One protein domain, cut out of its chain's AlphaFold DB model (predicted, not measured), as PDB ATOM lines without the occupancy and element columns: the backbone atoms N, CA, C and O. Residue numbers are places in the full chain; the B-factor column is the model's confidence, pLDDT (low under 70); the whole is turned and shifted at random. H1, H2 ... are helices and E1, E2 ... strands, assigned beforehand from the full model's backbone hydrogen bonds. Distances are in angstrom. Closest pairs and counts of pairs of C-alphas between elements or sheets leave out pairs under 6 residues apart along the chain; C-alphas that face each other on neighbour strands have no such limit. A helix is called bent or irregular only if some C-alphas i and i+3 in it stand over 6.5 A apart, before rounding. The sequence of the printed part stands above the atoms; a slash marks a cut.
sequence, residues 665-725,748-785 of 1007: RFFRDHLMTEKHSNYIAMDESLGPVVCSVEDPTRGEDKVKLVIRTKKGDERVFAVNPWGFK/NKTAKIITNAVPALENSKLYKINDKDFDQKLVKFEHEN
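Overview. This is residues 665 to 725 and 748 to 785 of the 1007 residues of the protein "Hypothetical protein" of Paramoeba aestuarina (UniProt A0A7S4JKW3). What does this model look like at first sight? A twisted sheet of five strands curls round one helix, H2. H1 and H4 touch each other, stay apart from H2 and only graze the sheet, as does the short H3. What is it made of? The printed part has 99 residues with four named helices and five named strands, in the order H1 E1 E2 E3 E4 H2 H3 E5 H4; the sheet runs E4 E3 E2 E1 E5, antiparallel throughout, and the class is mixed, helices and strands. How large is it? It is compact, with a radius of gyration of the C-alphas of 12.9 A and spans of 41 by 31 by 21 A.

Arrangement. What does the first helix meet? H1, residues 666 to 670, touches H4, residues 772 to 785, with residues 778 to 782 of H4 alone; the closest C-alphas are those of Arg 668 and Val 779, 5.9 A apart. How do the strands pair? E1, residues 676 to 683, E2, residues 687 to 694, E3, residues 702 to 709, and E4, residues 712 to 719, form a meander, each strand the antiparallel neighbour of the one before, in three hairpins. Within hydrogen-bond range are N 679 and O 691, 2.8 A, N 706 and O 692, 2.8 A, and N 705 and O 716, 2.9 A. E5, residues 767 to 769, is antiparallel to E1 at 145 degrees, with N 680 and O 767 2.9 A apart. Where are the remaining helices? The sheet curls round H2, residues 749 to 757, whose closest C-alphas to E4 are those of Ala 757 and Ala 718, 6.5 A apart. H2 and H3, residues 759 to 763, only just touch, only at the corner, with 3 pairs of C-alphas within 8 A, the closest those of Thr 755 and Glu 762 at 5.5 A. How regular are the helix backbones? Every O i to N i+4 pair is within hydrogen-bond range in H1, H2 and H4. H3 has 0 of 1, and 1 of 2 O i to N i+3 pairs; it is irregular, with C-alphas 760 and 763 7.4 A apart.

Along the chain. Where does the first element begin? C-alpha 666 of H1 is at (470.205, 232.339, 468.380). How long are the longer elements? E1 measures 22.2 A, E2 22.9 A, E3 21.8 A, E4 21.7 A, H2 13.0 A and H4 19.5 A. Where does the last one end? C-alpha 785 of H4 is at (463.575, 226.628, 458.471).

Size, cuts and confidence. Is anything missing? Residues 726 to 747 are not printed, and C-alphas 725 and 748 are 19.6 A apart across the cut. Are any links long? Of the links printed whole, none is long. Where is confidence low? Residues 698 to 700, 721 to 725 and 748 have pLDDT under 70.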
ATOM      1  N   ARG A 665     467.458 234.523 466.124       81.12
ATOM      2  CA  ARG A 665     468.521 233.878 465.333       81.12
ATOM      3  C   ARG A 665     469.669 233.460 466.252       81.12
ATOM      4  O   ARG A 665     470.769 233.999 466.190       81.12
ATOM      5  N   PHE A 666     469.368 232.572 467.200       82.75
ATOM      6  CA  PHE A 666     470.205 232.339 468.380       82.75
ATOM      7  C   PHE A 666     471.646 231.944 468.028       82.75
ATOM      8  O   PHE A 666     472.584 232.420 468.667       82.75
ATOM      9  N   PHE A 667     471.852 231.116 467.002       88.12
ATOM     10  CA  PHE A 667     473.196 230.763 466.552       88.12
ATOM     11  C   PHE A 667     473.924 231.954 465.926       88.12
ATOM     12  O   PHE A 667     475.070 232.223 466.290       88.12
ATOM     13  N   ARG A 668     473.262 232.703 465.037       88.12
ATOM     14  CA  ARG A 668     473.817 233.924 464.425       88.12
ATOM     15  C   ARG A 668     474.151 235.016 465.449       88.12
ATOM     16  O   ARG A 668     475.117 235.748 465.252       88.12
ATOM     17  N   ASP A 669     473.365 235.127 466.515       84.69
ATOM     18  CA  ASP A 669     473.387 236.303 467.388       84.69
ATOM     19  C   ASP A 669     474.170 236.053 468.697       84.69
ATOM     20  O   ASP A 669     474.797 236.980 469.215       84.69
ATOM     21  N   HIS A 670     474.223 234.804 469.192       82.06
ATOM     22  CA  HIS A 670     474.887 234.441 470.460       82.06
ATOM     23  C   HIS A 670     476.020 233.401 470.357       82.06
ATOM     24  O   HIS A 670     476.686 233.159 471.360       82.06
ATOM     25  N   LEU A 671     476.230 232.752 469.201       86.06
ATOM     26  CA  LEU A 671     477.342 231.802 469.005       86.06
ATOM     27  C   LEU A 671     478.311 232.249 467.906       86.06
ATOM     28  O   LEU A 671     479.516 232.190 468.111       86.06
ATOM     29  N   MET A 672     477.818 232.755 466.774       86.56
ATOM     30  CA  MET A 672     478.640 233.317 465.687       86.56
ATOM     31  C   MET A 672     479.401 234.591 466.078       86.56
ATOM     32  O   MET A 672     480.391 234.944 465.437       86.56
ATOM     33  N   THR A 673     478.925 235.286 467.108       82.38
ATOM     34  CA  THR A 673     479.572 236.436 467.750       82.38
ATOM     35  C   THR A 673     480.757 236.029 468.627       82.38
ATOM     36  O   THR A 673     481.695 236.810 468.777       82.38
ATOM     37  N   GLU A 674     480.749 234.796 469.138       83.56
ATOM     38  CA  GLU A 674     481.747 234.249 470.053       83.56
ATOM     39  C   GLU A 674     482.606 233.156 469.402       83.56
ATOM     40  O   GLU A 674     482.391 232.711 468.269       83.56
ATOM     41  N   LYS A 675     483.623 232.687 470.132       86.62
ATOM     42  CA  LYS A 675     484.348 231.477 469.730       86.62
ATOM     43  C   LYS A 675     483.480 230.263 470.011       86.62
ATOM     44  O   LYS A 675     483.185 229.956 471.161       86.62
ATOM     45  N   HIS A 676     483.129 229.541 468.959       90.25
ATOM     46  CA  HIS A 676     482.359 228.312 469.046       90.25
ATOM     47  C   HIS A 676     482.967 227.223 468.157       90.25
ATOM     48  O   HIS A 676     483.826 227.462 467.304       90.25
ATOM     49  N   SER A 677     482.497 226.001 468.365       89.81
ATOM     50  CA  SER A 677     482.817 224.831 467.562       89.81
ATOM     51  C   SER A 677     481.543 224.069 467.234       89.81
ATOM     52  O   SER A 677     480.697 223.867 468.107       89.81
ATOM     53  N   ASN A 678     481.428 223.573 466.005       93.44
ATOM     54  CA  ASN A 678     480.326 222.701 465.621       93.44
ATOM     55  C   ASN A 678     480.752 221.235 465.714       93.44
ATOM     56  O   ASN A 678     481.905 220.874 465.464       93.44
ATOM     57  N   TYR A 679     479.812 220.379 466.078       93.06
ATOM     58  CA  TYR A 679     479.983 218.937 466.166       93.06
ATOM     59  C   TYR A 679     478.800 218.273 465.475       93.06
ATOM     60  O   TYR A 679     477.656 218.613 465.759       93.06
ATOM     61  N   ILE A 680     479.066 217.327 464.581       94.94
ATOM     62  CA  ILE A 680     478.027 216.585 463.861       94.94
ATOM     63  C   ILE A 680     478.081 215.101 464.202       94.94
ATOM     64  O   ILE A 680     479.158 214.548 464.443       94.94
ATOM     65  N   ALA A 681     476.919 214.459 464.204       92.81
ATOM     66  CA  ALA A 681     476.764 213.031 464.438       92.81
ATOM     67  C   ALA A 681     475.627 212.464 463.584       92.81
ATOM     68  O   ALA A 681     474.660 213.159 463.276       92.81
ATOM     69  N   MET A 682     475.734 211.178 463.256       92.75
ATOM     70  CA  MET A 682     474.596 210.365 462.840       92.75
ATOM     71  C   MET A 682     474.360 209.344 463.952       92.75
ATOM     72  O   MET A 682     475.268 208.582 464.285       92.75
ATOM     73  N   ASP A 683     473.179 209.390 464.555       92.56
ATOM     74  CA  ASP A 683     472.786 208.611 465.728       92.56
ATOM     75  C   ASP A 683     471.651 207.640 465.379       92.56
ATOM     76  O   ASP A 683     470.734 208.000 464.639       92.56
ATOM     77  N   GLU A 684     471.671 206.425 465.932       88.62
ATOM     78  CA  GLU A 684     470.654 205.403 465.635       88.62
ATOM     79  C   GLU A 684     469.248 205.786 466.138       88.62
ATOM     80  O   GLU A 684     468.246 205.365 465.558       88.62
ATOM     81  N   SER A 685     469.153 206.612 467.186       87.62
ATOM     82  CA  SER A 685     467.888 207.027 467.806       87.62
ATOM     83  C   SER A 685     467.459 208.439 467.384       87.62
ATOM     84  O   SER A 685     466.321 208.663 466.945       87.62
ATOM     85  N   LEU A 686     468.379 209.405 467.449       88.88
ATOM     86  CA  LEU A 686     468.124 210.809 467.130       88.88
ATOM     87  C   LEU A 686     468.160 211.069 465.618       88.88
ATOM     88  O   LEU A 686     467.405 211.914 465.140       88.88
ATOM     89  N   GLY A 687     468.901 210.277 464.840       93.19
ATOM     90  CA  GLY A 687     469.159 210.527 463.419       93.19
ATOM     91  C   GLY A 687     470.307 211.530 463.234       93.19
ATOM     92  O   GLY A 687     471.287 211.461 463.979       93.19
ATOM     93  N   PRO A 688     470.234 212.461 462.268       95.69
ATOM     94  CA  PRO A 688     471.251 213.497 462.120       95.69
ATOM     95  C   PRO A 688     471.177 214.488 463.292       95.69
ATOM     96  O   PRO A 688     470.099 214.983 463.637       95.69
ATOM     97  N   VAL A 689     472.329 214.797 463.887       95.12
ATOM     98  CA  VAL A 689     472.449 215.769 464.983       95.12
ATOM     99  C   VAL A 689     473.578 216.756 464.700       95.12
ATOM    100  O   VAL A 689     474.676 216.352 464.309       95.12
ATOM    101  N   VAL A 690     473.322 218.046 464.938       95.31
ATOM    102  CA  VAL A 690     474.343 219.108 464.915       95.31
ATOM    103  C   VAL A 690     474.343 219.864 466.239       95.31
ATOM    104  O   VAL A 690     473.373 220.536 466.569       95.31
ATOM    105  N   CYS A 691     475.449 219.800 466.972       93.88
ATOM    106  CA  CYS A 691     475.668 220.527 468.217       93.88
ATOM    107  C   CYS A 691     476.631 221.698 467.973       93.88
ATOM    108  O   CYS A 691     477.822 221.479 467.745       93.88
ATOM    109  N   SER A 692     476.135 222.933 468.031       93.06
ATOM    110  CA  SER A 692     476.961 224.151 468.036       93.06
ATOM    111  C   SER A 692     477.212 224.568 469.478       93.06
ATOM    112  O   SER A 692     476.254 224.736 470.230       93.06
ATOM    113  N   VAL A 693     478.470 224.722 469.886       89.94
ATOM    114  CA  VAL A 693     478.823 224.955 471.294       89.94
ATOM    115  C   VAL A 693     479.939 225.978 471.438       89.94
ATOM    116  O   VAL A 693     480.927 225.941 470.709       89.94
ATOM    117  N   GLU A 694     479.762 226.883 472.389       88.69
ATOM    118  CA  GLU A 694     480.738 227.884 472.812       88.69
ATOM    119  C   GLU A 694     482.032 227.205 473.307       88.69
ATOM    120  O   GLU A 694     481.997 226.237 474.072       88.69
ATOM    121  N   ASP A 695     483.191 227.653 472.815       83.00
ATOM    122  CA  ASP A 695     484.487 227.042 473.129       83.00
ATOM    123  C   ASP A 695     484.877 227.399 474.582       83.00
ATOM    124  O   ASP A 695     485.156 228.562 474.864       83.00
ATOM    125  N   PRO A 696     484.941 226.430 475.520       76.44
ATOM    126  CA  PRO A 696     484.944 226.713 476.960       76.44
ATOM    127  C   PRO A 696     486.180 227.492 477.432       76.44
ATOM    128  O   PRO A 696     487.297 226.948 477.483       76.44
ATOM    129  N   THR A 697     485.981 228.745 477.848       70.75
ATOM    130  CA  THR A 697     487.055 229.639 478.300       70.75
ATOM    131  C   THR A 697     487.447 229.373 479.766       70.75
ATOM    132  O   THR A 697     486.890 228.533 480.477       70.75
ATOM    133  N   ARG A 698     488.514 230.035 480.237       62.91
ATOM    134  CA  ARG A 698     489.138 229.806 481.558       62.91
ATOM    135  C   ARG A 698     488.572 230.712 482.662       62.91
ATOM    136  O   ARG A 698     489.337 231.443 483.308       62.91
ATOM    137  N   GLY A 699     487.280 230.595 482.929       62.84
ATOM    138  CA  GLY A 699     486.619 231.290 484.036       62.84
ATOM    139  C   GLY A 699     485.119 231.033 484.093       62.84
ATOM    140  O   GLY A 699     484.593 230.921 485.194       62.84
ATOM    141  N   GLU A 700     484.473 230.863 482.936       68.81
ATOM    142  CA  GLU A 700     483.051 230.512 482.856       68.81
ATOM    143  C   GLU A 700     482.763 229.114 483.426       68.81
ATOM    144  O   GLU A 700     483.429 228.132 483.078       68.81
ATOM    145  N   ASP A 701     481.740 229.021 484.273       75.50
ATOM    146  CA  ASP A 701     481.179 227.790 484.837       75.50
ATOM    147  C   ASP A 701     480.123 227.138 483.924       75.50
ATOM    148  O   ASP A 701     479.904 225.930 484.021       75.50
ATOM    149  N   LYS A 702     479.519 227.909 483.013       78.38
ATOM    150  CA  LYS A 702     478.534 227.498 481.997       78.38
ATOM    151  C   LYS A 702     479.065 227.792 480.581       78.38
ATOM    152  O   LYS A 702     479.912 228.659 480.406       78.38
ATOM    153  N   VAL A 703     478.558 227.091 479.568       83.25
ATOM    154  CA  VAL A 703     478.758 227.401 478.135       83.25
ATOM    155  C   VAL A 703     477.451 227.262 477.359       83.25
ATOM    156  O   VAL A 703     476.647 226.369 477.646       83.25
ATOM    157  N   LYS A 704     477.243 228.118 476.354       86.56
ATOM    158  CA  LYS A 704     476.086 228.056 475.446       86.56
ATOM    159  C   LYS A 704     476.202 226.865 474.492       86.56
ATOM    160  O   LYS A 704     477.244 226.643 473.872       86.56
ATOM    161  N   LEU A 705     475.111 226.122 474.335       86.75
ATOM    162  CA  LEU A 705     474.994 224.948 473.472       86.75
ATOM    163  C   LEU A 705     473.655 224.986 472.718       86.75
ATOM    164  O   LEU A 705     472.599 225.176 473.316       86.75
ATOM    165  N   VAL A 706     473.695 224.769 471.403       90.00
ATOM    166  CA  VAL A 706     472.517 224.547 470.549       90.00
ATOM    167  C   VAL A 706     472.593 223.140 469.978       90.00
ATOM    168  O   VAL A 706     473.489 222.840 469.186       90.00
ATOM    169  N   ILE A 707     471.649 222.286 470.362       89.94
ATOM    170  CA  ILE A 707     471.512 220.910 469.877       89.94
ATOM    171  C   ILE A 707     470.410 220.890 468.823       89.94
ATOM    172  O   ILE A 707     469.249 221.159 469.117       89.94
ATOM    173  N   ARG A 708     470.760 220.550 467.585       92.62
ATOM    174  CA  ARG A 708     469.816 220.454 466.469       92.62
ATOM    175  C   ARG A 708     469.541 218.994 466.163       92.62
ATOM    176  O   ARG A 708     470.419 218.306 465.650       92.62
ATOM    177  N   THR A 709     468.328 218.531 466.447       91.50
ATOM    178  CA  THR A 709     467.843 217.196 466.051       91.50
ATOM    179  C   THR A 709     466.696 217.324 465.051       91.50
ATOM    180  O   THR A 709     466.190 218.425 464.818       91.50
ATOM    181  N   LYS A 710     466.208 216.203 464.503       89.25
ATOM    182  CA  LYS A 710     464.961 216.173 463.716       89.25
ATOM    183  C   LYS A 710     463.750 216.793 464.436       89.25
ATOM    184  O   LYS A 710     462.911 217.371 463.759       89.25
ATOM    185  N   LYS A 711     463.689 216.738 465.775       85.88
ATOM    186  CA  LYS A 711     462.568 217.261 466.581       85.88
ATOM    187  C   LYS A 711     462.529 218.788 466.686       85.88
ATOM    188  O   LYS A 711     461.461 219.365 466.864       85.88
ATOM    189  N   GLY A 712     463.687 219.441 466.612       84.56
ATOM    190  CA  GLY A 712     463.820 220.879 466.842       84.56
ATOM    191  C   GLY A 712     465.234 221.281 467.250       84.56
ATOM    192  O   GLY A 712     466.150 220.450 467.255       84.56
ATOM    193  N   ASP A 713     465.395 222.569 467.556       85.69
ATOM    194  CA  ASP A 713     466.589 223.127 468.191       85.69
ATOM    195  C   ASP A 713     466.356 223.243 469.702       85.69
ATOM    196  O   ASP A 713     465.413 223.901 470.141       85.69
ATOM    197  N   GLU A 714     467.231 222.633 470.493       84.00
ATOM    198  CA  GLU A 714     467.275 222.767 471.948       84.00
ATOM    199  C   GLU A 714     468.418 223.724 472.318       84.00
ATOM    200  O   GLU A 714     469.561 223.541 471.889       84.00
ATOM    201  N   ARG A 715     468.107 224.770 473.091       85.00
ATOM    202  CA  ARG A 715     469.055 225.798 473.551       85.00
ATOM    203  C   ARG A 715     469.362 225.535 475.026       85.00
ATOM    204  O   ARG A 715     468.450 225.547 475.846       85.00
ATOM    205  N   VAL A 716     470.621 225.255 475.353       80.38
ATOM    206  CA  VAL A 716     471.044 224.722 476.659       80.38
ATOM    207  C   VAL A 716     472.270 225.475 477.175       80.38
ATOM    208  O   VAL A 716     473.203 225.748 476.422       80.38
ATOM    209  N   PHE A 717     472.303 225.758 478.478       81.31
ATOM    210  CA  PHE A 717     473.515 226.175 479.185       81.31
ATOM    211  C   PHE A 717     474.126 224.949 479.862       81.31
ATOM    212  O   PHE A 717     473.582 224.429 480.834       81.31
ATOM    213  N   ALA A 718     475.236 224.449 479.325       76.75
ATOM    214  CA  ALA A 718     475.897 223.254 479.837       76.75
ATOM    215  C   ALA A 718     477.032 223.631 480.800       76.75
ATOM    216  O   ALA A 718     477.823 224.528 480.513       76.75
ATOM    217  N   VAL A 719     477.147 222.935 481.934       73.94
ATOM    218  CA  VAL A 719     478.224 223.180 482.910       73.94
ATOM    219  C   VAL A 719     479.588 222.849 482.294       73.94
ATOM    220  O   VAL A 719     479.771 221.774 481.719       73.94
ATOM    221  N   ASN A 720     480.560 223.744 482.464       74.19
ATOM    222  CA  ASN A 720     481.968 223.601 482.101       74.19
ATOM    223  C   ASN A 720     482.770 223.023 483.288       74.19
ATOM    224  O   ASN A 720     483.171 223.775 484.185       74.19
ATOM    225  N   PRO A 721     483.124 221.719 483.302       64.06
ATOM    226  CA  PRO A 721     483.838 221.100 484.428       64.06
ATOM    227  C   PRO A 721     485.276 221.613 484.620       64.06
ATOM    228  O   PRO A 721     485.980 221.165 485.524       64.06
ATOM    229  N   TRP A 722     485.745 222.517 483.754       63.56
ATOM    230  CA  TRP A 722     487.077 223.118 483.798       63.56
ATOM    231  C   TRP A 722     487.069 224.632 484.065       63.56
ATOM    232  O   TRP A 722     488.152 225.223 484.085       63.56
ATOM    233  N   GLY A 723     485.899 225.243 484.294       57.47
ATOM    234  CA  GLY A 723     485.770 226.651 484.694       57.47
ATOM    235  C   GLY A 723     486.272 226.919 486.116       57.47
ATOM    236  O   GLY A 723     486.999 227.883 486.360       57.47
ATOM    237  N   PHE A 724     485.965 226.003 487.044       54.66
ATOM    238  CA  PHE A 724     486.236 226.116 488.482       54.66
ATOM    239  C   PHE A 724     487.732 226.194 488.853       54.66
ATOM    240  O   PHE A 724     488.353 225.216 489.277       54.66
ATOM    241  N   LYS A 725     488.300 227.404 488.817       47.03
ATOM    242  CA  LYS A 725     489.547 227.760 489.517       47.03
ATOM    243  C   LYS A 725     489.281 228.028 491.005       47.03
ATOM    244  O   LYS A 725     489.407 229.161 491.469       47.03
ATOM    245  N   ASN A 748     489.369 215.798 473.942       68.62
ATOM    246  CA  ASN A 748     488.222 216.566 473.453       68.62
ATOM    247  C   ASN A 748     487.250 216.923 474.593       68.62
ATOM    248  O   ASN A 748     486.207 216.292 474.764       68.62
ATOM    249  N   LYS A 749     487.611 217.938 475.389       75.12
ATOM    250  CA  LYS A 749     486.793 218.475 476.494       75.12
ATOM    251  C   LYS A 749     485.341 218.737 476.090       75.12
ATOM    252  O   LYS A 749     484.417 218.252 476.732       75.12
ATOM    253  N   THR A 750     485.172 219.475 474.999       76.69
ATOM    254  CA  THR A 750     483.889 219.945 474.475       76.69
ATOM    255  C   THR A 750     482.969 218.796 474.048       76.69
ATOM    256  O   THR A 750     481.770 218.861 474.290       76.69
ATOM    257  N   ALA A 751     483.520 217.693 473.522       79.06
ATOM    258  CA  ALA A 751     482.731 216.491 473.240       79.06
ATOM    259  C   ALA A 751     482.052 215.929 474.503       79.06
ATOM    260  O   ALA A 751     480.895 215.538 474.442       79.06
ATOM    261  N   LYS A 752     482.722 215.963 475.665       79.81
ATOM    262  CA  LYS A 752     482.132 215.505 476.936       79.81
ATOM    263  C   LYS A 752     481.045 216.446 477.457       79.81
ATOM    264  O   LYS A 752     480.105 215.977 478.080       79.81
ATOM    265  N   ILE A 753     481.135 217.747 477.168       81.88
ATOM    266  CA  ILE A 753     480.054 218.708 477.459       81.88
ATOM    267  C   ILE A 753     478.810 218.351 476.629       81.88
ATOM    268  O   ILE A 753     477.716 218.255 477.180       81.88
ATOM    269  N   ILE A 754     478.988 218.056 475.334       83.38
ATOM    270  CA  ILE A 754     477.904 217.616 474.443       83.38
ATOM    271  C   ILE A 754     477.298 216.284 474.909       83.38
ATOM    272  O   ILE A 754     476.081 216.192 475.015       83.38
ATOM    273  N   THR A 755     478.109 215.271 475.230       84.25
ATOM    274  CA  THR A 755     477.609 213.973 475.724       84.25
ATOM    275  C   THR A 755     476.889 214.098 477.071       84.25
ATOM    276  O   THR A 755     475.888 213.425 477.280       84.25
ATOM    277  N   ASN A 756     477.337 214.979 477.971       82.06
ATOM    278  CA  ASN A 756     476.633 215.227 479.232       82.06
ATOM    279  C   ASN A 756     475.262 215.891 479.012       82.06
ATOM    280  O   ASN A 756     474.315 215.570 479.724       82.06
ATOM    281  N   ALA A 757     475.155 216.809 478.044       80.56
ATOM    282  CA  ALA A 757     473.895 217.465 477.692       80.56
ATOM    283  C   ALA A 757     472.961 216.565 476.862       80.56
ATOM    284  O   ALA A 757     471.744 216.675 476.975       80.56
ATOM    285  N   VAL A 758     473.518 215.654 476.056       83.19
ATOM    286  CA  VAL A 758     472.778 214.699 475.216       83.19
ATOM    287  C   VAL A 758     473.327 213.279 475.435       83.19
ATOM    288  O   VAL A 758     474.104 212.787 474.609       83.19
ATOM    289  N   PRO A 759     472.915 212.577 476.513       84.44
ATOM    290  CA  PRO A 759     473.453 211.255 476.862       84.44
ATOM    291  C   PRO A 759     473.300 210.188 475.770       84.44
ATOM    292  O   PRO A 759     474.121 209.279 475.681       84.44
ATOM    293  N   ALA A 760     472.303 210.318 474.888       84.19
ATOM    294  CA  ALA A 760     472.134 209.435 473.731       84.19
ATOM    295  C   ALA A 760     473.379 209.390 472.818       84.19
ATOM    296  O   ALA A 760     473.675 208.349 472.241       84.19
ATOM    297  N   LEU A 761     474.153 210.482 472.747       85.44
ATOM    298  CA  LEU A 761     475.350 210.585 471.908       85.44
ATOM    299  C   LEU A 761     476.609 209.932 472.514       85.44
ATOM    300  O   LEU A 761     477.683 210.062 471.930       85.44
ATOM    301  N   GLU A 762     476.533 209.248 473.663       82.88
ATOM    302  CA  GLU A 762     477.707 208.635 474.319       82.88
ATOM    303  C   GLU A 762     478.439 207.620 473.426       82.88
ATOM    304  O   GLU A 762     479.670 207.581 473.404       82.88
ATOM    305  N   ASN A 763     477.693 206.840 472.642       83.19
ATOM    306  CA  ASN A 763     478.245 205.823 471.740       83.19
ATOM    307  C   ASN A 763     478.468 206.345 470.306       83.19
ATOM    308  O   ASN A 763     478.949 205.610 469.438       83.19
ATOM    309  N   SER A 764     478.128 207.607 470.044       86.38
ATOM    310  CA  SER A 764     477.909 208.132 468.695       86.38
ATOM    311  C   SER A 764     479.121 208.938 468.216       86.38
ATOM    312  O   SER A 764     479.647 209.809 468.910       86.38
ATOM    313  N   LYS A 765     479.621 208.633 467.010       88.50
ATOM    314  CA  LYS A 765     480.884 209.184 466.479       88.50
ATOM    315  C   LYS A 765     480.747 210.681 466.164       88.50
ATOM    316  O   LYS A 765     480.366 211.047 465.056       88.50
ATOM    317  N   LEU A 766     481.097 211.537 467.126       90.06
ATOM    318  CA  LEU A 766     481.111 212.994 466.959       90.06
ATOM    319  C   LEU A 766     482.269 213.445 466.049       90.06
ATOM    320  O   LEU A 766     483.442 213.214 466.360       90.06
ATOM    321  N   TYR A 767     481.960 214.160 464.968       89.94
ATOM    322  CA  TYR A 767     482.943 214.816 464.098       89.94
ATOM    323  C   TYR A 767     482.957 216.319 464.393       89.94
ATOM    324  O   TYR A 767     481.919 216.970 464.317       89.94
ATOM    325  N   LYS A 768     484.127 216.885 464.705       91.12
ATOM    326  CA  LYS A 768     484.283 218.333 464.912       91.12
ATOM    327  C   LYS A 768     484.395 219.062 463.566       91.12
ATOM    328  O   LYS A 768     485.239 218.702 462.743       91.12
ATOM    329  N   ILE A 769     483.578 220.094 463.373       88.56
ATOM    330  CA  ILE A 769     483.546 220.970 462.199       88.56
ATOM    331  C   ILE A 769     483.870 222.404 462.646       88.56
ATOM    332  O   ILE A 769     483.107 223.035 463.373       88.56
ATOM    333  N   ASN A 770     485.010 222.916 462.182       79.81
ATOM    334  CA  ASN A 770     485.409 224.318 462.302       79.81
ATOM    335  C   ASN A 770     485.619 224.831 460.878       79.81
ATOM    336  O   ASN A 770     486.726 224.755 460.343       79.81
ATOM    337  N   ASP A 771     484.524 225.229 460.242       85.44
ATOM    338  CA  ASP A 771     484.473 225.622 458.839       85.44
ATOM    339  C   ASP A 771     483.415 226.714 458.665       85.44
ATOM    340  O   ASP A 771     482.243 226.501 458.978       85.44
ATOM    341  N   LYS A 772     483.835 227.870 458.145       87.00
ATOM    342  CA  LYS A 772     482.962 229.034 457.961       87.00
ATOM    343  C   LYS A 772     481.853 228.770 456.949       87.00
ATOM    344  O   LYS A 772     480.772 229.339 457.082       87.00
ATOM    345  N   ASP A 773     482.073 227.884 455.982       90.31
ATOM    346  CA  ASP A 773     481.034 227.525 455.016       90.31
ATOM    347  C   ASP A 773     479.966 226.636 455.673       90.31
ATOM    348  O   ASP A 773     478.793 226.692 455.299       90.31
ATOM    349  N   PHE A 774     480.331 225.865 456.703       92.19
ATOM    350  CA  PHE A 774     479.373 225.145 457.546       92.19
ATOM    351  C   PHE A 774     478.598 226.096 458.466       92.19
ATOM    352  O   PHE A 774     477.383 225.958 458.605       92.19
ATOM    353  N   ASP A 775     479.261 227.113 459.013       92.81
ATOM    354  CA  ASP A 775     478.608 228.166 459.798       92.81
ATOM    355  C   ASP A 775     477.552 228.918 458.970       92.81
ATOM    356  O   ASP A 775     476.422 229.108 459.422       92.81
ATOM    357  N   GLN A 776     477.862 229.276 457.718       92.31
ATOM    358  CA  GLN A 776     476.886 229.899 456.811       92.31
ATOM    359  C   GLN A 776     475.744 228.941 456.429       92.31
ATOM    360  O   GLN A 776     474.589 229.370 456.382       92.31
ATOM    361  N   LYS A 777     476.019 227.639 456.226       93.38
ATOM    362  CA  LYS A 777     474.970 226.609 456.054       93.38
ATOM    363  C   LYS A 777     474.032 226.559 457.276       93.38
ATOM    364  O   LYS A 777     472.821 226.446 457.091       93.38
ATOM    365  N   LEU A 778     474.554 226.708 458.499       93.25
ATOM    366  CA  LEU A 778     473.758 226.739 459.735       93.25
ATOM    367  C   LEU A 778     472.957 228.033 459.929       93.25
ATOM    368  O   LEU A 778     471.779 227.947 460.269       93.25
ATOM    369  N   VAL A 779     473.543 229.211 459.685       91.94
ATOM    370  CA  VAL A 779     472.810 230.495 459.739       91.94
ATOM    371  C   VAL A 779     471.671 230.504 458.716       91.94
ATOM    372  O   VAL A 779     470.558 230.916 459.038       91.94
ATOM    373  N   LYS A 780     471.919 229.995 457.502       92.00
ATOM    374  CA  LYS A 780     470.888 229.839 456.470       92.00
ATOM    375  C   LYS A 780     469.781 228.876 456.913       92.00
ATOM    376  O   LYS A 780     468.607 229.210 456.802       92.00
ATOM    377  N   PHE A 781     470.140 227.711 457.452       91.50
ATOM    378  CA  PHE A 781     469.177 226.727 457.955       91.50
ATOM    379  C   PHE A 781     468.294 227.285 459.086       91.50
ATOM    380  O   PHE A 781     467.077 227.108 459.041       91.50
ATOM    381  N   GLU A 782     468.885 228.002 460.049       89.19
ATOM    382  CA  GLU A 782     468.169 228.689 461.134       89.19
ATOM    383  C   GLU A 782     467.178 229.723 460.570       89.19
ATOM    384  O   GLU A 782     465.983 229.656 460.860       89.19
ATOM    385  N   HIS A 783     467.647 230.611 459.688       86.75
ATOM    386  CA  HIS A 783     466.844 231.675 459.075       86.75
ATOM    387  C   HIS A 783     465.710 231.159 458.169       86.75
ATOM    388  O   HIS A 783     464.649 231.774 458.117       86.75
ATOM    389  N   GLU A 784     465.924 230.083 457.408       85.19
ATOM    390  CA  GLU A 784     464.950 229.600 456.413       85.19
ATOM    391  C   GLU A 784     463.981 228.532 456.949       85.19
ATOM    392  O   GLU A 784     462.933 228.326 456.343       85.19
ATOM    393  N   ASN A 785     464.318 227.828 458.040       82.12
ATOM    394  CA  ASN A 785     463.575 226.628 458.471       82.12
ATOM    395  C   ASN A 785     463.221 226.585 459.965       82.12
ATOM    396  O   ASN A 785     462.446 225.718 460.369       82.12
TER     397      ASN A 785